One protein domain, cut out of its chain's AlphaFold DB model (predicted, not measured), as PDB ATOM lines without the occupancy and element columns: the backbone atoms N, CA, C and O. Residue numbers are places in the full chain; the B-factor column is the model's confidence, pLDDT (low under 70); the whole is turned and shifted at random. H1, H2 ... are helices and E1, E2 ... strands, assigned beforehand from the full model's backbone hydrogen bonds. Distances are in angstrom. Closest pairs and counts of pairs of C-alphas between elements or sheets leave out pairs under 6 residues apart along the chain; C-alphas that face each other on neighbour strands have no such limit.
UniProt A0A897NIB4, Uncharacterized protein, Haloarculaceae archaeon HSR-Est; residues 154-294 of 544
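AT A GLANCE: This is residues 154 to 294 of the 544 residues of an uncharacterized protein of Haloarculaceae archaeon HSR-Est (UniProt A0A897NIB4). Two twisted sheets of four strands each lie face to face as a sandwich, with the helical hairpin H1 and H2 over the outward face of one sheet, H2 farther out than H1, and the short helix H3 at one end of that sheet. Residues 172 to 177, between H1 and H2, stick out, and the long link of residues 201 to 214 lies at the end away from H3. The printed part has 141 residues with three named helices and eight named strands, along the chain E1 H1 H2 E2 E3 E4 E5 E6 E7 H3 E8, class mixed. The sheets, in order E1 - E2 - E7 - E4 and E5 - E6 - E3 - E8, are antiparallel throughout. The whole is compact, with a radius of gyration of the C-alphas of 16.2 A and spans of 49 by 38 by 25 A.

HOW THE PARTS SIT: One sheet runs E1, residues 154 to 159, E2, 192 to 200, E7, 264 to 272, and E4, 233 to 235. Within hydrogen-bond range are N 157 and O 195, 2.9 A, for E1 and E2; N 194 and O 270, 2.8 A, for E2 and E7; and N 271 and O 233, 2.8 A, for E7 and E4. The other sheet runs E5, residues 244 to 247, E6, 252 to 261, E3, 215 to 224, and E8, 283 to 292. Here N 245 and O 254, 2.8 A, N 218 and O 258, 2.8 A, and N 219 and O 288, 2.8 A, are within range across its three neighbour pairs. E5 and E6 form a hairpin, and E6 bends by 55 degrees at residue 256. In the sandwich, two sheets face to face, the facing parts are 9.9 A centre to centre and the strands of one stand at 29 degrees to those of the other. H1, residues 162 to 171, is on the first sheet, over E2 at a height of 11.0 A. It touches H2, residues 178 to 187, at a shallow tilt of 15 degrees, opposite ways; their closest C-alphas, of Arg 163 and Ala 185, are 4.7 A apart. H2 is not on either sheet. H3, residues 274 to 278, is on the first sheet at a height of 7.3 A, on the opposite face from H1. In H1 and H3 every O i to N i+4 pair is within hydrogen-bond range; in H2, 5 of 6 are.

IN THESE COORDINATES: E1 begins at C-alpha 154 (-23.398, -0.546, -91.260), and E8 ends at C-alpha 292 (-10.942, -14.352, -89.060). From first to last C-alpha E8 measures 29.0 A, E6 27.3 A, E3 26.4 A, E7 25.4 A and E2 25.1 A.

THE WHOLE: The two C-alphas farthest apart, of Arg 209 and Asn 230, are 49.1 A apart. The printed part has no cut, and its one long link joins E2 to E3. Mean pLDDT of the printed part is 78.6; residues 170 to 182, 186, 189 to 190, 203 to 213 and 236 to 242 are under 70.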
ATOM      1  N   ILE A 154     -23.420  -1.585 -92.288       86.50
ATOM      2  CA  ILE A 154     -23.398  -0.546 -91.260       86.50
ATOM      3  C   ILE A 154     -24.657   0.296 -91.393       86.50
ATOM      4  O   ILE A 154     -24.993   0.730 -92.496       86.50
ATOM      5  N   ARG A 155     -25.343   0.516 -90.274       85.81
ATOM      6  CA  ARG A 155     -26.548   1.344 -90.189       85.81
ATOM      7  C   ARG A 155     -26.415   2.323 -89.033       85.81
ATOM      8  O   ARG A 155     -25.656   2.086 -88.094       85.81
ATOM      9  N   ALA A 156     -27.123   3.435 -89.128       86.50
ATOM     10  CA  ALA A 156     -27.277   4.360 -88.024       86.50
ATOM     11  C   ALA A 156     -28.728   4.828 -87.999       86.50
ATOM     12  O   ALA A 156     -29.263   5.180 -89.048       86.50
ATOM     13  N   ASP A 157     -29.333   4.824 -86.819       85.75
ATOM     14  CA  ASP A 157     -30.755   5.087 -86.620       85.75
ATOM     15  C   ASP A 157     -30.958   5.957 -85.374       85.75
ATOM     16  O   ASP A 157     -30.282   5.779 -84.356       85.75
ATOM     17  N   LEU A 158     -31.907   6.893 -85.434       84.62
ATOM     18  CA  LEU A 158     -32.333   7.684 -84.279       84.62
ATOM     19  C   LEU A 158     -33.737   7.253 -83.840       84.62
ATOM     20  O   LEU A 158     -34.742   7.570 -84.477       84.62
ATOM     21  N   HIS A 159     -33.819   6.565 -82.708       82.50
ATOM     22  CA  HIS A 159     -35.077   6.166 -82.087       82.50
ATOM     23  C   HIS A 159     -35.538   7.228 -81.085       82.50
ATOM     24  O   HIS A 159     -34.795   7.600 -80.181       82.50
ATOM     25  N   ARG A 160     -36.786   7.695 -81.198       72.56
ATOM     26  CA  ARG A 160     -37.355   8.689 -80.263       72.56
ATOM     27  C   ARG A 160     -37.803   8.095 -78.924       72.56
ATOM     28  O   ARG A 160     -37.894   8.829 -77.950       72.56
ATOM     29  N   ASP A 161     -38.043   6.783 -78.887       71.31
ATOM     30  CA  ASP A 161     -38.489   6.037 -77.707       71.31
ATOM     31  C   ASP A 161     -37.457   4.964 -77.325       71.31
ATOM     32  O   ASP A 161     -37.436   3.849 -77.862       71.31
ATOM     33  N   ALA A 162     -36.584   5.319 -76.381       75.31
ATOM     34  CA  ALA A 162     -35.550   4.440 -75.851       75.31
ATOM     35  C   ALA A 162     -36.120   3.218 -75.136       75.31
ATOM     36  O   ALA A 162     -35.534   2.136 -75.211       75.31
ATOM     37  N   ARG A 163     -37.274   3.353 -74.476       74.94
ATOM     38  CA  ARG A 163     -37.911   2.249 -73.762       74.94
ATOM     39  C   ARG A 163     -38.335   1.168 -74.750       74.94
ATOM     40  O   ARG A 163     -37.921   0.020 -74.600       74.94
ATOM     41  N   LYS A 164     -39.081   1.541 -75.793       73.12
ATOM     42  CA  LYS A 164     -39.512   0.609 -76.845       73.12
ATOM     43  C   LYS A 164     -38.323  -0.014 -77.579       73.12
ATOM     44  O   LYS A 164     -38.340  -1.207 -77.879       73.12
ATOM     45  N   TYR A 165     -37.275   0.770 -77.846       81.75
ATOM     46  CA  TYR A 165     -36.035   0.269 -78.443       81.75
ATOM     47  C   TYR A 165     -35.381  -0.828 -77.582       81.75
ATOM     48  O   TYR A 165     -35.069  -1.911 -78.082       81.75
ATOM     49  N   ILE A 166     -35.229  -0.581 -76.277       78.94
ATOM     50  CA  ILE A 166     -34.635  -1.521 -75.317       78.94
ATOM     51  C   ILE A 166     -35.505  -2.779 -75.154       78.94
ATOM     52  O   ILE A 166     -34.978  -3.893 -75.169       78.94
ATOM     53  N   GLU A 167     -36.826  -2.621 -75.033       73.88
ATOM     54  CA  GLU A 167     -37.779  -3.734 -74.911       73.88
ATOM     55  C   GLU A 167     -37.716  -4.656 -76.139       73.88
ATOM     56  O   GLU A 167     -37.620  -5.877 -75.988       73.88
ATOM     57  N   ASN A 168     -37.674  -4.089 -77.349       75.31
ATOM     58  CA  ASN A 168     -37.520  -4.848 -78.594       75.31
ATOM     59  C   ASN A 168     -36.154  -5.540 -78.693       75.31
ATOM     60  O   ASN A 168     -36.080  -6.689 -79.122       75.31
ATOM     61  N   LYS A 169     -35.068  -4.872 -78.279       71.12
ATOM     62  CA  LYS A 169     -33.706  -5.433 -78.290       71.12
ATOM     63  C   LYS A 169     -33.603  -6.699 -77.438       71.12
ATOM     64  O   LYS A 169     -32.928  -7.652 -77.821       71.12
ATOM     65  N   LEU A 170     -34.258  -6.707 -76.279       61.44
ATOM     66  CA  LEU A 170     -34.051  -7.732 -75.255       61.44
ATOM     67  C   LEU A 170     -35.132  -8.828 -75.266       61.44
ATOM     68  O   LEU A 170     -34.863  -9.946 -74.829       61.44
ATOM     69  N   SER A 171     -36.303  -8.559 -75.855       54.38
ATOM     70  CA  SER A 171     -37.390  -9.539 -76.028       54.38
ATOM     71  C   SER A 171     -37.086 -10.626 -77.072       54.38
ATOM     72  O   SER A 171     -37.692 -11.693 -77.043       54.38
ATOM     73  N   VAL A 172     -36.128 -10.395 -77.980       50.81
ATOM     74  CA  VAL A 172     -35.772 -11.339 -79.059       50.81
ATOM     75  C   VAL A 172     -34.910 -12.514 -78.567       50.81
ATOM     76  O   VAL A 172     -34.833 -13.524 -79.264       50.81
ATOM     77  N   LYS A 173     -34.274 -12.438 -77.382       48.06
ATOM     78  CA  LYS A 173     -33.262 -13.439 -76.986       48.06
ATOM     79  C   LYS A 173     -33.521 -14.298 -75.737       48.06
ATOM     80  O   LYS A 173     -32.849 -15.314 -75.674       48.06
ATOM     81  N   ASP A 174     -34.461 -14.032 -74.814       45.84
ATOM     82  CA  ASP A 174     -34.780 -14.983 -73.713       45.84
ATOM     83  C   ASP A 174     -36.061 -14.627 -72.914       45.84
ATOM     84  O   ASP A 174     -36.177 -13.543 -72.348       45.84
ATOM     85  N   VAL A 175     -36.997 -15.579 -72.758       47.72
ATOM     86  CA  VAL A 175     -38.292 -15.416 -72.040       47.72
ATOM     87  C   VAL A 175     -38.129 -15.252 -70.511       47.72
ATOM     88  O   VAL A 175     -39.056 -14.854 -69.805       47.72
ATOM     89  N   THR A 176     -36.944 -15.539 -69.969       50.62
ATOM     90  CA  THR A 176     -36.700 -15.646 -68.517       50.62
ATOM     91  C   THR A 176     -36.154 -14.377 -67.844       50.62
ATOM     92  O   THR A 176     -36.038 -14.366 -66.622       50.62
ATOM     93  N   ILE A 177     -35.857 -13.301 -68.593       54.09
ATOM     94  CA  ILE A 177     -35.173 -12.082 -68.089       54.09
ATOM     95  C   ILE A 177     -36.123 -10.858 -68.036       54.09
ATOM     96  O   ILE A 177     -35.697  -9.713 -68.010       54.09
ATOM     97  N   ASN A 178     -37.444 -11.047 -68.006       58.38
ATOM     98  CA  ASN A 178     -38.377  -9.927 -68.224       58.38
ATOM     99  C   ASN A 178     -38.316  -8.791 -67.182       58.38
ATOM    100  O   ASN A 178     -38.514  -7.635 -67.543       58.38
ATOM    101  N   ARG A 179     -38.029  -9.073 -65.903       61.09
ATOM    102  CA  ARG A 179     -38.142  -8.045 -64.850       61.09
ATOM    103  C   ARG A 179     -36.989  -7.037 -64.847       61.09
ATOM    104  O   ARG A 179     -37.239  -5.842 -64.728       61.09
ATOM    105  N   ASP A 180     -35.754  -7.497 -65.030       67.81
ATOM    106  CA  ASP A 180     -34.576  -6.617 -65.043       67.81
ATOM    107  C   ASP A 180     -34.509  -5.786 -66.334       67.81
ATOM    108  O   ASP A 180     -34.070  -4.636 -66.314       67.81
ATOM    109  N   ILE A 181     -34.986  -6.352 -67.450       68.38
ATOM    110  CA  ILE A 181     -35.135  -5.656 -68.734       68.38
ATOM    111  C   ILE A 181     -36.150  -4.524 -68.602       68.38
ATOM    112  O   ILE A 181     -35.865  -3.395 -68.992       68.38
ATOM    113  N   GLU A 182     -37.319  -4.811 -68.031       66.44
ATOM    114  CA  GLU A 182     -38.377  -3.822 -67.849       66.44
ATOM    115  C   GLU A 182     -37.948  -2.712 -66.877       66.44
ATOM    116  O   GLU A 182     -38.170  -1.530 -67.142       66.44
ATOM    117  N   GLU A 183     -37.271  -3.058 -65.778       71.38
ATOM    118  CA  GLU A 183     -36.711  -2.072 -64.850       71.38
ATOM    119  C   GLU A 183     -35.622  -1.206 -65.499       71.38
ATOM    120  O   GLU A 183     -35.544  -0.014 -65.200       71.38
ATOM    121  N   LEU A 184     -34.800  -1.763 -66.392       74.62
ATOM    122  CA  LEU A 184     -33.808  -1.005 -67.154       74.62
ATOM    123  C   LEU A 184     -34.472  -0.105 -68.209       74.62
ATOM    124  O   LEU A 184     -34.136   1.072 -68.285       74.62
ATOM    125  N   ALA A 185     -35.442  -0.615 -68.970       71.25
ATOM    126  CA  ALA A 185     -36.163   0.145 -69.991       71.25
ATOM    127  C   ALA A 185     -36.933   1.332 -69.387       71.25
ATOM    128  O   ALA A 185     -36.883   2.439 -69.921       71.25
ATOM    129  N   ARG A 186     -37.561   1.145 -68.216       68.00
ATOM    130  CA  ARG A 186     -38.250   2.218 -67.475       68.00
ATOM    131  C   ARG A 186     -37.322   3.352 -67.028       68.00
ATOM    132  O   ARG A 186     -37.787   4.473 -66.873       68.00
ATOM    133  N   ARG A 187     -36.021   3.105 -66.821       73.38
ATOM    134  CA  ARG A 187     -35.063   4.169 -66.438       73.38
ATOM    135  C   ARG A 187     -34.822   5.184 -67.551       73.38
ATOM    136  O   ARG A 187     -34.413   6.298 -67.252       73.38
ATOM    137  N   PHE A 188     -35.059   4.790 -68.798       71.94
ATOM    138  CA  PHE A 188     -34.838   5.613 -69.983       71.94
ATOM    139  C   PHE A 188     -36.160   6.063 -70.624       71.94
ATOM    140  O   PHE A 188     -36.193   6.485 -71.777       71.94
ATOM    141  N   GLU A 189     -37.268   5.978 -69.883       68.50
ATOM    142  CA  GLU A 189     -38.564   6.486 -70.324       68.50
ATOM    143  C   GLU A 189     -38.489   7.999 -70.601       68.50
ATOM    144  O   GLU A 189     -37.927   8.764 -69.815       68.50
ATOM    145  N   GLY A 190     -39.027   8.426 -71.748       60.41
ATOM    146  CA  GLY A 190     -38.954   9.817 -72.210       60.41
ATOM    147  C   GLY A 190     -37.627  10.222 -72.870       60.41
ATOM    148  O   GLY A 190     -37.450  11.395 -73.194       60.41
ATOM    149  N   GLN A 191     -36.699   9.283 -73.081       76.81
ATOM    150  CA  GLN A 191     -35.443   9.514 -73.804       76.81
ATOM    151  C   GLN A 191     -35.460   8.882 -75.200       76.81
ATOM    152  O   GLN A 191     -36.235   7.965 -75.465       76.81
ATOM    153  N   GLY A 192     -34.567   9.354 -76.074       79.56
ATOM    154  CA  GLY A 192     -34.254   8.740 -77.363       79.56
ATOM    155  C   GLY A 192     -32.930   7.974 -77.346       79.56
ATOM    156  O   GLY A 192     -32.197   7.984 -76.353       79.56
ATOM    157  N   VAL A 193     -32.624   7.317 -78.465       89.44
ATOM    158  CA  VAL A 193     -31.395   6.547 -78.690       89.44
ATOM    159  C   VAL A 193     -30.871   6.812 -80.091       89.44
ATOM    160  O   VAL A 193     -31.571   6.552 -81.065       89.44
ATOM    161  N   LEU A 194     -29.628   7.270 -80.195       91.38
ATOM    162  CA  LEU A 194     -28.842   7.180 -81.421       91.38
ATOM    163  C   LEU A 194     -28.122   5.825 -81.416       91.38
ATOM    164  O   LEU A 194     -27.258   5.592 -80.569       91.38
ATOM    165  N   SER A 195     -28.500   4.934 -82.329       91.81
ATOM    166  CA  SER A 195     -27.909   3.603 -82.496       91.81
ATOM    167  C   SER A 195     -27.005   3.597 -83.722       91.81
ATOM    168  O   SER A 195     -27.432   3.998 -84.803       91.81
ATOM    169  N   ILE A 196     -25.763   3.136 -83.570       91.94
ATOM    170  CA  ILE A 196     -24.905   2.762 -84.701       91.94
ATOM    171  C   ILE A 196     -24.734   1.248 -84.680       91.94
ATOM    172  O   ILE A 196     -24.235   0.683 -83.703       91.94
ATOM    173  N   GLU A 197     -25.123   0.601 -85.771       91.25
ATOM    174  CA  GLU A 197     -25.163  -0.849 -85.901       91.25
ATOM    175  C   GLU A 197     -24.120  -1.336 -86.908       91.25
ATOM    176  O   GLU A 197     -24.043  -0.837 -88.028       91.25
ATOM    177  N   ILE A 198     -23.328  -2.335 -86.517       91.06
ATOM    178  CA  ILE A 198     -22.443  -3.089 -87.409       91.06
ATOM    179  C   ILE A 198     -22.933  -4.533 -87.428       91.06
ATOM    180  O   ILE A 198     -22.771  -5.276 -86.459       91.06
ATOM    181  N   GLU A 199     -23.544  -4.925 -88.535       89.06
ATOM    182  CA  GLU A 199     -24.080  -6.258 -88.771       89.06
ATOM    183  C   GLU A 199     -23.053  -7.128 -89.502       89.06
ATOM    184  O   GLU A 199     -22.417  -6.684 -90.464       89.06
ATOM    185  N   PHE A 200     -22.926  -8.383 -89.063       88.56
ATOM    186  CA  PHE A 200     -22.247  -9.429 -89.820       88.56
ATOM    187  C   PHE A 200     -23.308 -10.390 -90.384       88.56
ATOM    188  O   PHE A 200     -23.705 -11.310 -89.673       88.56
ATOM    189  N   PRO A 201     -23.814 -10.182 -91.614       81.50
ATOM    190  CA  PRO A 201     -24.998 -10.887 -92.109       81.50
ATOM    191  C   PRO A 201     -24.802 -12.408 -92.221       81.50
ATOM    192  O   PRO A 201     -23.699 -12.893 -92.495       81.50
ATOM    193  N   SER A 202     -25.882 -13.176 -92.024       74.81
ATOM    194  CA  SER A 202     -25.880 -14.642 -92.199       74.81
ATOM    195  C   SER A 202     -25.629 -15.044 -93.650       74.81
ATOM    196  O   SER A 202     -24.876 -15.984 -93.909       74.81
ATOM    197  N   ASP A 203     -26.209 -14.270 -94.567       63.78
ATOM    198  CA  ASP A 203     -26.245 -14.521 -96.008       63.78
ATOM    199  C   ASP A 203     -25.177 -13.697 -96.743       63.78
ATOM    200  O   ASP A 203     -25.293 -13.454 -97.944       63.78
ATOM    201  N   ALA A 204     -24.142 -13.238 -96.021       60.59
ATOM    202  CA  ALA A 204     -22.973 -12.618 -96.638       60.59
ATOM    203  C   ALA A 204     -22.521 -13.512 -97.807       60.59
ATOM    204  O   ALA A 204     -22.371 -14.720 -97.569       60.59
ATOM    205  N   PRO A 205     -22.351 -12.963 -99.030       55.56
ATOM    206  CA  PRO A 205     -22.196 -13.755-100.242       55.56
ATOM    207  C   PRO A 205     -21.201 -14.876-100.003       55.56
ATOM    208  O   PRO A 205     -20.127 -14.623 -99.458       55.56
ATOM    209  N   GLU A 206     -21.612 -16.104-100.331       52.56
ATOM    210  CA  GLU A 206     -20.924 -17.356-100.015       52.56
ATOM    211  C   GLU A 206     -19.485 -17.392-100.569       52.56
ATOM    212  O   GLU A 206     -19.169 -18.109-101.513       52.56
ATOM    213  N   ALA A 207     -18.555 -16.686 -99.936       50.41
ATOM    214  CA  ALA A 207     -17.156 -17.060 -99.922       50.41
ATOM    215  C   ALA A 207     -17.023 -18.165 -98.869       50.41
ATOM    216  O   ALA A 207     -16.581 -17.965 -97.733       50.41
ATOM    217  N   GLU A 208     -17.508 -19.353 -99.212       47.62
ATOM    218  CA  GLU A 208     -17.183 -20.546 -98.457       47.62
ATOM    219  C   GLU A 208     -15.657 -20.779 -98.544       47.62
ATOM    220  O   GLU A 208     -15.094 -20.774 -99.637       47.62
ATOM    221  N   ARG A 209     -15.036 -21.107 -97.393       54.12
ATOM    222  CA  ARG A 209     -13.802 -21.919 -97.208       54.12
ATOM    223  C   ARG A 209     -12.468 -21.197 -96.917       54.12
ATOM    224  O   ARG A 209     -11.548 -21.212 -97.715       54.12
ATOM    225  N   ALA A 210     -12.254 -20.825 -95.657       49.19
ATOM    226  CA  ALA A 210     -10.958 -21.071 -94.996       49.19
ATOM    227  C   ALA A 210     -11.078 -21.949 -93.727       49.19
ATOM    228  O   ALA A 210     -10.111 -22.125 -92.999       49.19
ATOM    229  N   GLY A 211     -12.244 -22.572 -93.490       45.91
ATOM    230  CA  GLY A 211     -12.412 -23.600 -92.452       45.91
ATOM    231  C   GLY A 211     -12.779 -23.088 -91.054       45.91
ATOM    232  O   GLY A 211     -12.193 -23.537 -90.076       45.91
ATOM    233  N   GLY A 212     -13.775 -22.202 -90.924       55.75
ATOM    234  CA  GLY A 212     -14.307 -21.815 -89.612       55.75
ATOM    235  C   GLY A 212     -15.632 -21.053 -89.672       55.75
ATOM    236  O   GLY A 212     -15.984 -20.476 -90.701       55.75
ATOM    237  N   ALA A 213     -16.361 -21.036 -88.551       63.84
ATOM    238  CA  ALA A 213     -17.444 -20.087 -88.310       63.84
ATOM    239  C   ALA A 213     -16.796 -18.718 -88.069       63.84
ATOM    240  O   ALA A 213     -16.450 -18.398 -86.936       63.84
ATOM    241  N   GLY A 214     -16.497 -17.985 -89.149       71.75
ATOM    242  CA  GLY A 214     -15.794 -16.702 -89.077       71.75
ATOM    243  C   GLY A 214     -16.376 -15.797 -87.990       71.75
ATOM    244  O   GLY A 214     -17.592 -15.751 -87.793       71.75
ATOM    245  N   GLN A 215     -15.497 -15.106 -87.272       87.06
ATOM    246  CA  GLN A 215     -15.850 -14.185 -86.198       87.06
ATOM    247  C   GLN A 215     -15.439 -12.778 -86.619       87.06
ATOM    248  O   GLN A 215     -14.312 -12.581 -87.075       87.06
ATOM    249  N   LEU A 216     -16.352 -11.816 -86.477       89.06
ATOM    250  CA  LEU A 216     -16.043 -10.401 -86.634       89.06
ATOM    251  C   LEU A 216     -15.717  -9.826 -85.258       89.06
ATOM    252  O   LEU A 216     -16.568  -9.813 -84.369       89.06
ATOM    253  N   THR A 217     -14.508  -9.302 -85.105       91.81
ATOM    254  CA  THR A 217     -14.084  -8.559 -83.916       91.81
ATOM    255  C   THR A 217     -13.904  -7.097 -84.272       91.81
ATOM    256  O   THR A 217     -13.139  -6.777 -85.180       91.81
ATOM    257  N   ILE A 218     -14.571  -6.204 -83.542       91.12
ATOM    258  CA  ILE A 218     -14.396  -4.755 -83.637       91.12
ATOM    259  C   ILE A 218     -13.649  -4.266 -82.401       91.12
ATOM    260  O   ILE A 218     -14.124  -4.398 -81.273       91.12
ATOM    261  N   ASN A 219     -12.493  -3.654 -82.636       88.88
ATOM    262  CA  ASN A 219     -11.640  -3.070 -81.617       88.88
ATOM    263  C   ASN A 219     -11.656  -1.543 -81.708       88.88
ATOM    264  O   ASN A 219     -11.566  -0.973 -82.802       88.88
ATOM    265  N   ASN A 220     -11.671  -0.895 -80.544       86.00
ATOM    266  CA  ASN A 220     -11.605   0.552 -80.366       86.00
ATOM    267  C   ASN A 220     -12.624   1.283 -81.245       86.00
ATOM    268  O   ASN A 220     -12.250   2.146 -82.044       86.00
ATOM    269  N   PHE A 221     -13.903   0.910 -81.128       92.50
ATOM    270  CA  PHE A 221     -14.957   1.710 -81.739       92.50
ATOM    271  C   PHE A 221     -14.985   3.047 -81.009       92.50
ATOM    272  O   PHE A 221     -15.256   3.109 -79.812       92.50
ATOM    273  N   ARG A 222     -14.640   4.111 -81.721       94.62
ATOM    274  CA  ARG A 222     -14.499   5.451 -81.176       94.62
ATOM    275  C   ARG A 222     -15.508   6.354 -81.847       94.62
ATOM    276  O   ARG A 222     -15.491   6.454 -83.068       94.62
ATOM    277  N   LEU A 223     -16.298   7.043 -81.038       94.81
ATOM    278  CA  LEU A 223     -17.277   8.025 -81.466       94.81
ATOM    279  C   LEU A 223     -16.890   9.385 -80.875       94.81
ATOM    280  O   LEU A 223     -16.804   9.541 -79.655       94.81
ATOM    281  N   ASP A 224     -16.609  10.344 -81.749       95.75
ATOM    282  CA  ASP A 224     -16.373  11.749 -81.428       95.75
ATOM    283  C   ASP A 224     -17.630  12.561 -81.785       95.75
ATOM    284  O   ASP A 224     -18.219  12.364 -82.849       95.75
ATOM    285  N   MET A 225     -18.024  13.467 -80.892       94.12
ATOM    286  CA  MET A 225     -19.208  14.325 -81.004       94.12
ATOM    287  C   MET A 225     -18.792  15.797 -81.035       94.12
ATOM    288  O   MET A 225     -17.819  16.185 -80.377       94.12
ATOM    289  N   ASP A 226     -19.564  16.642 -81.713       91.56
ATOM    290  CA  ASP A 226     -19.335  18.090 -81.692       91.56
ATOM    291  C   ASP A 226     -19.764  18.731 -80.373       91.56
ATOM    292  O   ASP A 226     -19.199  19.751 -79.957       91.56
ATOM    293  N   SER A 227     -20.729  18.137 -79.670       90.38
ATOM    294  CA  SER A 227     -21.224  18.617 -78.379       90.38
ATOM    295  C   SER A 227     -21.457  17.476 -77.374       90.38
ATOM    296  O   SER A 227     -21.314  16.296 -77.684       90.38
ATOM    297  N   THR A 228     -21.737  17.838 -76.120       91.38
ATOM    298  CA  THR A 228     -22.065  16.911 -75.023       91.38
ATOM    299  C   THR A 228     -23.147  17.525 -74.145       91.38
ATOM    300  O   THR A 228     -23.241  18.749 -74.071       91.38
ATOM    301  N   PHE A 229     -23.878  16.697 -73.399       89.31
ATOM    302  CA  PHE A 229     -24.927  17.135 -72.476       89.31
ATOM    303  C   PHE A 229     -24.904  16.327 -71.166       89.31
ATOM    304  O   PHE A 229     -24.306  15.255 -71.098       89.31
ATOM    305  N   ASN A 230     -25.526  16.860 -70.109       80.88
ATOM    306  CA  ASN A 230     -25.370  16.354 -68.736       80.88
ATOM    307  C   ASN A 230     -25.965  14.953 -68.505       80.88
ATOM    308  O   ASN A 230     -25.429  14.205 -67.692       80.88
ATOM    309  N   ASP A 231     -27.026  14.593 -69.232       80.38
ATOM    310  CA  ASP A 231     -27.753  13.324 -69.057       80.38
ATOM    311  C   ASP A 231     -27.397  12.270 -70.121       80.38
ATOM    312  O   ASP A 231     -28.142  11.311 -70.334       80.38
ATOM    313  N   ILE A 232     -26.265  12.441 -70.812       89.00
ATOM    314  CA  ILE A 232     -25.815  11.481 -71.820       89.00
ATOM    315  C   ILE A 232     -25.497  10.139 -71.167       89.00
ATOM    316  O   ILE A 232     -24.738  10.044 -70.202       89.00
ATOM    317  N   SER A 233     -26.108   9.089 -71.697       89.38
ATOM    318  CA  SER A 233     -25.951   7.725 -71.205       89.38
ATOM    319  C   SER A 233     -25.574   6.793 -72.351       89.38
ATOM    320  O   SER A 233     -25.859   7.072 -73.510       89.38
ATOM    321  N   PHE A 234     -24.932   5.670 -72.032       88.94
ATOM    322  CA  PHE A 234     -24.518   4.676 -73.023       88.94
ATOM    323  C   PHE A 234     -24.982   3.300 -72.572       88.94
ATOM    324  O   PHE A 234     -24.750   2.907 -71.421       88.94
ATOM    325  N   LEU A 235     -25.641   2.563 -73.466       80.06
ATOM    326  CA  LEU A 235     -26.107   1.219 -73.147       80.06
ATOM    327  C   LEU A 235     -24.954   0.227 -73.314       80.06
ATOM    328  O   LEU A 235     -24.357   0.115 -74.383       80.06
ATOM    329  N   ALA A 236     -24.659  -0.520 -72.253       65.62
ATOM    330  CA  ALA A 236     -23.811  -1.704 -72.315       65.62
ATOM    331  C   ALA A 236     -24.704  -2.949 -72.367       65.62
ATOM    332  O   ALA A 236     -25.685  -3.032 -71.623       65.62
ATOM    333  N   ASP A 237     -24.390  -3.916 -73.231       58.97
ATOM    334  CA  ASP A 237     -25.078  -5.208 -73.188       58.97
ATOM    335  C   ASP A 237     -24.789  -5.900 -71.857       58.97
ATOM    336  O   ASP A 237     -23.643  -5.992 -71.433       58.97
ATOM    337  N   GLN A 238     -25.817  -6.450 -71.207       49.59
ATOM    338  CA  GLN A 238     -25.692  -7.038 -69.866       49.59
ATOM    339  C   GLN A 238     -24.691  -8.210 -69.769       49.59
ATOM    340  O   GLN A 238     -24.286  -8.573 -68.666       49.59
ATOM    341  N   LYS A 239     -24.283  -8.804 -70.901       48.47
ATOM    342  CA  LYS A 239     -23.271  -9.876 -70.953       48.47
ATOM    343  C   LYS A 239     -21.827  -9.361 -70.910       48.47
ATOM    344  O   LYS A 239     -20.936 -10.120 -70.541       48.47
ATOM    345  N   GLU A 240     -21.595  -8.097 -71.249       51.50
ATOM    346  CA  GLU A 240     -20.273  -7.475 -71.297       51.50
ATOM    347  C   GLU A 240     -20.289  -6.302 -70.309       51.50
ATOM    348  O   GLU A 240     -20.958  -5.295 -70.534       51.50
ATOM    349  N   ALA A 241     -19.609  -6.444 -69.163       47.44
ATOM    350  CA  ALA A 241     -19.448  -5.347 -68.203       47.44
ATOM    351  C   ALA A 241     -19.065  -4.065 -68.956       47.44
ATOM    352  O   ALA A 241     -18.209  -4.155 -69.825       47.44
ATOM    353  N   ALA A 242     -19.702  -2.927 -68.643       57.62
ATOM    354  CA  ALA A 242     -19.616  -1.677 -69.408       57.62
ATOM    355  C   ALA A 242     -18.204  -1.399 -69.956       57.62
ATOM    356  O   ALA A 242     -17.356  -0.837 -69.265       57.62
ATOM    357  N   ASP A 243     -17.957  -1.813 -71.201       74.31
ATOM    358  CA  ASP A 243     -16.621  -1.796 -71.807       74.31
ATOM    359  C   ASP A 243     -16.421  -0.537 -72.652       74.31
ATOM    360  O   ASP A 243     -15.845  -0.561 -73.741       74.31
ATOM    361  N   TYR A 244     -16.955   0.577 -72.146       86.75
ATOM    362  CA  TYR A 244     -16.818   1.892 -72.744       86.75
ATOM    363  C   TYR A 244     -16.132   2.864 -71.793       86.75
ATOM    364  O   TYR A 244     -16.216   2.767 -70.570       86.75
ATOM    365  N   THR A 245     -15.437   3.833 -72.371       90.62
ATOM    366  CA  THR A 245     -14.848   4.966 -71.664       90.62
ATOM    367  C   THR A 245     -15.405   6.239 -72.274       90.62
ATOM    368  O   THR A 245     -15.175   6.511 -73.450       90.62
ATOM    369  N   TYR A 246     -16.135   7.017 -71.477       91.38
ATOM    370  CA  TYR A 246     -16.658   8.319 -71.880       91.38
ATOM    371  C   TYR A 246     -15.785   9.447 -71.322       91.38
ATOM    372  O   TYR A 246     -15.480   9.483 -70.129       91.38
ATOM    373  N   ASN A 247     -15.371  10.368 -72.192       92.25
ATOM    374  CA  ASN A 247     -14.638  11.576 -71.849       92.25
ATOM    375  C   ASN A 247     -15.418  12.809 -72.351       92.25
ATOM    376  O   ASN A 247     -15.363  13.107 -73.549       92.25
ATOM    377  N   PRO A 248     -16.111  13.543 -71.460       90.31
ATOM    378  CA  PRO A 248     -16.902  14.708 -71.849       90.31
ATOM    379  C   PRO A 248     -16.040  15.877 -72.347       90.31
ATOM    380  O   PRO A 248     -16.421  16.546 -73.300       90.31
ATOM    381  N   GLU A 249     -14.843  16.093 -71.786       91.44
ATOM    382  CA  GLU A 249     -13.945  17.184 -72.207       91.44
ATOM    383  C   GLU A 249     -13.465  17.013 -73.652       91.44
ATOM    384  O   GLU A 249     -13.330  17.981 -74.398       91.44
ATOM    385  N   LYS A 250     -13.222  15.761 -74.053       93.50
ATOM    386  CA  LYS A 250     -12.854  15.394 -75.427       93.50
ATOM    387  C   LYS A 250     -14.063  15.105 -76.313       93.50
ATOM    388  O   LYS A 250     -13.852  14.772 -77.475       93.50
ATOM    389  N   LYS A 251     -15.283  15.195 -75.766       95.12
ATOM    390  CA  LYS A 251     -16.553  14.894 -76.442       95.12
ATOM    391  C   LYS A 251     -16.536  13.530 -77.128       95.12
ATOM    392  O   LYS A 251     -16.887  13.386 -78.292       95.12
ATOM    393  N   ARG A 252     -16.053  12.521 -76.404       94.44
ATOM    394  CA  ARG A 252     -15.722  11.223 -76.987       94.44
ATOM    395  C   ARG A 252     -16.165  10.070 -76.117       94.44
ATOM    396  O   ARG A 252     -15.950  10.092 -74.908       94.44
ATOM    397  N   VAL A 253     -16.665   9.021 -76.754       93.69
ATOM    398  CA  VAL A 253     -16.829   7.699 -76.152       93.69
ATOM    399  C   VAL A 253     -16.068   6.651 -76.968       93.69
ATOM    400  O   VAL A 253     -16.030   6.695 -78.197       93.69
ATOM    401  N   GLU A 254     -15.396   5.733 -76.278       92.31
ATOM    402  CA  GLU A 254     -14.627   4.645 -76.887       92.31
ATOM    403  C   GLU A 254     -15.042   3.308 -76.266       92.31
ATOM    404  O   GLU A 254     -14.995   3.167 -75.046       92.31
ATOM    405  N   TRP A 255     -15.410   2.326 -77.091       90.69
ATOM    406  CA  TRP A 255     -15.665   0.940 -76.686       90.69
ATOM    407  C   TRP A 255     -14.454   0.071 -77.032       90.69
ATOM    408  O   TRP A 255     -13.934   0.171 -78.149       90.69
ATOM    409  N   ARG A 256     -13.985  -0.775 -76.104       83.69
ATOM    410  CA  ARG A 256     -12.677  -1.439 -76.272       83.69
ATOM    411  C   ARG A 256     -12.694  -2.578 -77.284       83.69
ATOM    412  O   ARG A 256     -11.969  -2.490 -78.272       83.69
ATOM    413  N   GLY A 257     -13.470  -3.634 -77.060       84.75
ATOM    414  CA  GLY A 257     -13.449  -4.800 -77.945       84.75
ATOM    415  C   GLY A 257     -14.723  -5.618 -77.850       84.75
ATOM    416  O   GLY A 257     -15.061  -6.110 -76.780       84.75
ATOM    417  N   ARG A 258     -15.419  -5.778 -78.976       87.06
ATOM    418  CA  ARG A 258     -16.629  -6.601 -79.066       87.06
ATOM    419  C   ARG A 258     -16.523  -7.550 -80.247       87.06
ATOM    420  O   ARG A 258     -15.967  -7.185 -81.284       87.06
ATOM    421  N   SER A 259     -17.081  -8.746 -80.102       88.62
ATOM    422  CA  SER A 259     -17.043  -9.766 -81.148       88.62
ATOM    423  C   SER A 259     -18.419 -10.361 -81.391       88.62
ATOM    424  O   SER A 259     -19.157 -10.634 -80.448       88.62
ATOM    425  N   ILE A 260     -18.733 -10.611 -82.657       87.44
ATOM    426  CA  ILE A 260     -19.981 -11.235 -83.094       87.44
ATOM    427  C   ILE A 260     -19.719 -12.344 -84.107       87.44
ATOM    428  O   ILE A 260     -18.690 -12.375 -84.786       87.44
ATOM    429  N   THR A 261     -20.667 -13.270 -84.189       86.75
ATOM    430  CA  THR A 261     -20.713 -14.317 -85.208       86.75
ATOM    431  C   THR A 261     -21.614 -13.909 -86.372       86.75
ATOM    432  O   THR A 261     -22.286 -12.880 -86.322       86.75
ATOM    433  N   LYS A 262     -21.613 -14.700 -87.449       83.81
ATOM    434  CA  LYS A 262     -22.532 -14.491 -88.576       83.81
ATOM    435  C   LYS A 262     -23.992 -14.498 -88.112       83.81
ATOM    436  O   LYS A 262     -24.386 -15.350 -87.320       83.81
ATOM    437  N   GLY A 263     -24.782 -13.582 -88.656       82.12
ATOM    438  CA  GLY A 263     -26.179 -13.332 -88.307       82.12
ATOM    439  C   GLY A 263     -26.386 -12.422 -87.092       82.12
ATOM    440  O   GLY A 263     -27.529 -12.097 -86.784       82.12
ATOM    441  N   ASP A 264     -25.324 -12.009 -86.395       85.94
ATOM    442  CA  ASP A 264     -25.424 -11.096 -85.254       85.94
ATOM    443  C   ASP A 264     -25.075  -9.643 -85.636       85.94
ATOM    444  O   ASP A 264     -24.525  -9.337 -86.698       85.94
ATOM    445  N   THR A 265     -25.392  -8.722 -84.725       87.56
ATOM    446  CA  THR A 265     -25.188  -7.280 -84.892       87.56
ATOM    447  C   THR A 265     -24.567  -6.686 -83.633       87.56
ATOM    448  O   THR A 265     -25.045  -6.920 -82.522       87.56
ATOM    449  N   LEU A 266     -23.509  -5.894 -83.805       89.31
ATOM    450  CA  LEU A 266     -22.956  -5.027 -82.770       89.31
ATOM    451  C   LEU A 266     -23.689  -3.695 -82.787       89.31
ATOM    452  O   LEU A 266     -23.896  -3.123 -83.852       89.31
ATOM    453  N   ARG A 267     -24.036  -3.184 -81.607       88.94
ATOM    454  CA  ARG A 267     -24.722  -1.898 -81.452       88.94
ATOM    455  C   ARG A 267     -23.967  -0.986 -80.503       88.94
ATOM    456  O   ARG A 267     -23.497  -1.440 -79.454       88.94
ATOM    457  N   TYR A 268     -23.868   0.279 -80.878       91.38
ATOM    458  CA  TYR A 268     -23.242   1.345 -80.106       91.38
ATOM    459  C   TYR A 268     -24.301   2.418 -79.858       91.38
ATOM    460  O   TYR A 268     -24.575   3.244 -80.724       91.38
ATOM    461  N   ASP A 269     -24.931   2.340 -78.685       91.19
ATOM    462  CA  ASP A 269     -26.140   3.091 -78.345       91.19
ATOM    463  C   ASP A 269     -25.797   4.313 -77.471       91.19
ATOM    464  O   ASP A 269     -25.229   4.164 -76.380       91.19
ATOM    465  N   VAL A 270     -26.183   5.511 -77.918       93.00
ATOM    466  CA  VAL A 270     -26.098   6.774 -77.164       93.00
ATOM    467  C   VAL A 270     -27.507   7.225 -76.787       93.00
ATOM    468  O   VAL A 270     -28.355   7.395 -77.658       93.00
ATOM    469  N   LEU A 271     -27.763   7.424 -75.496       90.19
ATOM    470  CA  LEU A 271     -29.075   7.751 -74.941       90.19
ATOM    471  C   LEU A 271     -29.102   9.169 -74.382       90.19
ATOM    472  O   LEU A 271     -28.117   9.657 -73.819       90.19
ATOM    473  N   GLY A 272     -30.259   9.806 -74.504       85.56
ATOM    474  CA  GLY A 272     -30.509  11.130 -73.954       85.56
ATOM    475  C   GLY A 272     -31.814  11.735 -74.462       85.56
ATOM    476  O   GLY A 272     -32.522  11.113 -75.258       85.56
ATOM    477  N   PRO A 273     -32.163  12.956 -74.029       80.44
ATOM    478  CA  PRO A 273     -33.295  13.678 -74.597       80.44
ATOM    479  C   PRO A 273     -33.125  13.834 -76.114       80.44
ATOM    480  O   PRO A 273     -32.053  14.222 -76.574       80.44
ATOM    481  N   VAL A 274     -34.179  13.587 -76.900       78.25
ATOM    482  CA  VAL A 274     -34.105  13.627 -78.378       78.25
ATOM    483  C   VAL A 274     -33.542  14.957 -78.880       78.25
ATOM    484  O   VAL A 274     -32.676  14.970 -79.745       78.25
ATOM    485  N   LYS A 275     -33.970  16.081 -78.292       73.50
ATOM    486  CA  LYS A 275     -33.460  17.414 -78.640       73.50
ATOM    487  C   LYS A 275     -31.942  17.541 -78.443       73.50
ATOM    488  O   LYS A 275     -31.284  18.179 -79.255       73.50
ATOM    489  N   GLU A 276     -31.403  16.936 -77.389       82.69
ATOM    490  CA  GLU A 276     -29.966  16.957 -77.091       82.69
ATOM    491  C   GLU A 276     -29.191  15.999 -78.007       82.69
ATOM    492  O   GLU A 276     -28.101  16.336 -78.452       82.69
ATOM    493  N   LEU A 277     -29.776  14.845 -78.364       85.00
ATOM    494  CA  LEU A 277     -29.204  13.920 -79.353       85.00
ATOM    495  C   LEU A 277     -29.109  14.559 -80.745       85.00
ATOM    496  O   LEU A 277     -28.088  14.426 -81.410       85.00
ATOM    497  N   LEU A 278     -30.142  15.298 -81.157       82.44
ATOM    498  CA  LEU A 278     -30.119  16.118 -82.372       82.44
ATOM    499  C   LEU A 278     -29.093  17.258 -82.274       82.44
ATOM    500  O   LEU A 278     -28.510  17.663 -83.272       82.44
ATOM    501  N   GLY A 279     -28.854  17.763 -81.062       80.50
ATOM    502  CA  GLY A 279     -27.867  18.798 -80.762       80.50
ATOM    503  C   GLY A 279     -26.418  18.306 -80.665       80.50
ATOM    504  O   GLY A 279     -25.532  19.131 -80.423       80.50
ATOM    505  N   LEU A 280     -26.148  17.004 -80.850       85.44
ATOM    506  CA  LEU A 280     -24.787  16.447 -80.836       85.44
ATOM    507  C   LEU A 280     -23.907  16.958 -81.984       85.44
ATOM    508  O   LEU A 280     -22.685  16.866 -81.865       85.44
ATOM    509  N   GLY A 281     -24.517  17.521 -83.035       83.12
ATOM    510  CA  GLY A 281     -23.841  17.967 -84.254       83.12
ATOM    511  C   GLY A 281     -23.348  16.793 -85.096       83.12
ATOM    512  O   GLY A 281     -23.925  15.705 -85.031       83.12
ATOM    513  N   ASP A 282     -22.272  16.995 -85.857       85.75
ATOM    514  CA  ASP A 282     -21.682  15.925 -86.653       85.75
ATOM    515  C   ASP A 282     -21.036  14.892 -85.726       85.75
ATOM    516  O   ASP A 282     -20.050  15.139 -85.025       85.75
ATOM    517  N   VAL A 283     -21.587  13.683 -85.735       91.69
ATOM    518  CA  VAL A 283     -21.023  12.542 -85.027       91.69
ATOM    519  C   VAL A 283     -20.084  11.815 -85.975       91.69
ATOM    520  O   VAL A 283     -20.491  11.314 -87.024       91.69
ATOM    521  N   SER A 284     -18.810  11.711 -85.602       92.94
ATOM    522  CA  SER A 284     -17.834  10.933 -86.363       92.94
ATOM    523  C   SER A 284     -17.455   9.664 -85.613       92.94
ATOM    524  O   SER A 284     -17.096   9.705 -84.438       92.94
ATOM    525  N   ALA A 285     -17.519   8.519 -86.290       92.88
ATOM    526  CA  ALA A 285     -17.096   7.251 -85.722       92.88
ATOM    527  C   ALA A 285     -15.956   6.625 -86.523       92.88
ATOM    528  O   ALA A 285     -15.921   6.655 -87.754       92.88
ATOM    529  N   THR A 286     -15.006   6.028 -85.812       94.19
ATOM    530  CA  THR A 286     -13.917   5.251 -86.402       94.19
ATOM    531  C   THR A 286     -13.824   3.903 -85.720       94.19
ATOM    532  O   THR A 286     -13.951   3.805 -84.501       94.19
ATOM    533  N   PHE A 287     -13.589   2.856 -86.504       92.69
ATOM    534  CA  PHE A 287     -13.444   1.515 -85.957       92.69
ATOM    535  C   PHE A 287     -12.426   0.691 -86.736       92.69
ATOM    536  O   PHE A 287     -12.147   0.943 -87.915       92.69
ATOM    537  N   ARG A 288     -11.858  -0.307 -86.056       93.19
ATOM    538  CA  ARG A 288     -10.970  -1.303 -86.656       93.19
ATOM    539  C   ARG A 288     -11.561  -2.680 -86.424       93.19
ATOM    540  O   ARG A 288     -11.727  -3.086 -85.280       93.19
ATOM    541  N   GLY A 289     -11.874  -3.370 -87.507       90.94
ATOM    542  CA  GLY A 289     -12.425  -4.713 -87.488       90.94
ATOM    543  C   GLY A 289     -11.453  -5.757 -88.020       90.94
ATOM    544  O   GLY A 289     -10.556  -5.439 -88.806       90.94
ATOM    545  N   GLN A 290     -11.662  -7.003 -87.623       92.06
ATOM    546  CA  GLN A 290     -11.028  -8.171 -88.216       92.06
ATOM    547  C   GLN A 290     -12.067  -9.280 -88.363       92.06
ATOM    548  O   GLN A 290     -12.787  -9.565 -87.409       92.06
ATOM    549  N   ILE A 291     -12.135  -9.890 -89.547       89.19
ATOM    550  CA  ILE A 291     -12.857 -11.141 -89.776       89.19
ATOM    551  C   ILE A 291     -11.821 -12.242 -89.940       89.19
ATOM    552  O   ILE A 291     -11.006 -12.205 -90.863       89.19
ATOM    553  N   GLU A 292     -11.846 -13.205 -89.029       87.31
ATOM    554  CA  GLU A 292     -10.942 -14.352 -89.060       87.31
ATOM    555  C   GLU A 292     -11.464 -15.464 -89.970       87.31
ATOM    556  O   GLU A 292     -12.671 -15.700 -90.065       87.31
ATOM    557  N   ASN A 293     -10.534 -16.187 -90.601       82.81
ATOM    558  CA  ASN A 293     -10.802 -17.317 -91.491       82.81
ATOM    559  C   ASN A 293     -11.725 -16.940 -92.661       82.81
ATOM    560  O   ASN A 293     -12.608 -17.712 -93.052       82.81
ATOM    561  N   HIS A 294     -11.537 -15.735 -93.206       83.06
ATOM    562  CA  HIS A 294     -12.382 -15.195 -94.264       83.06
ATOM    563  C   HIS A 294     -11.595 -14.385 -95.293       83.06
ATOM    564  O   HIS A 294     -10.515 -13.874 -95.000       83.06
TER     565      HIS A 294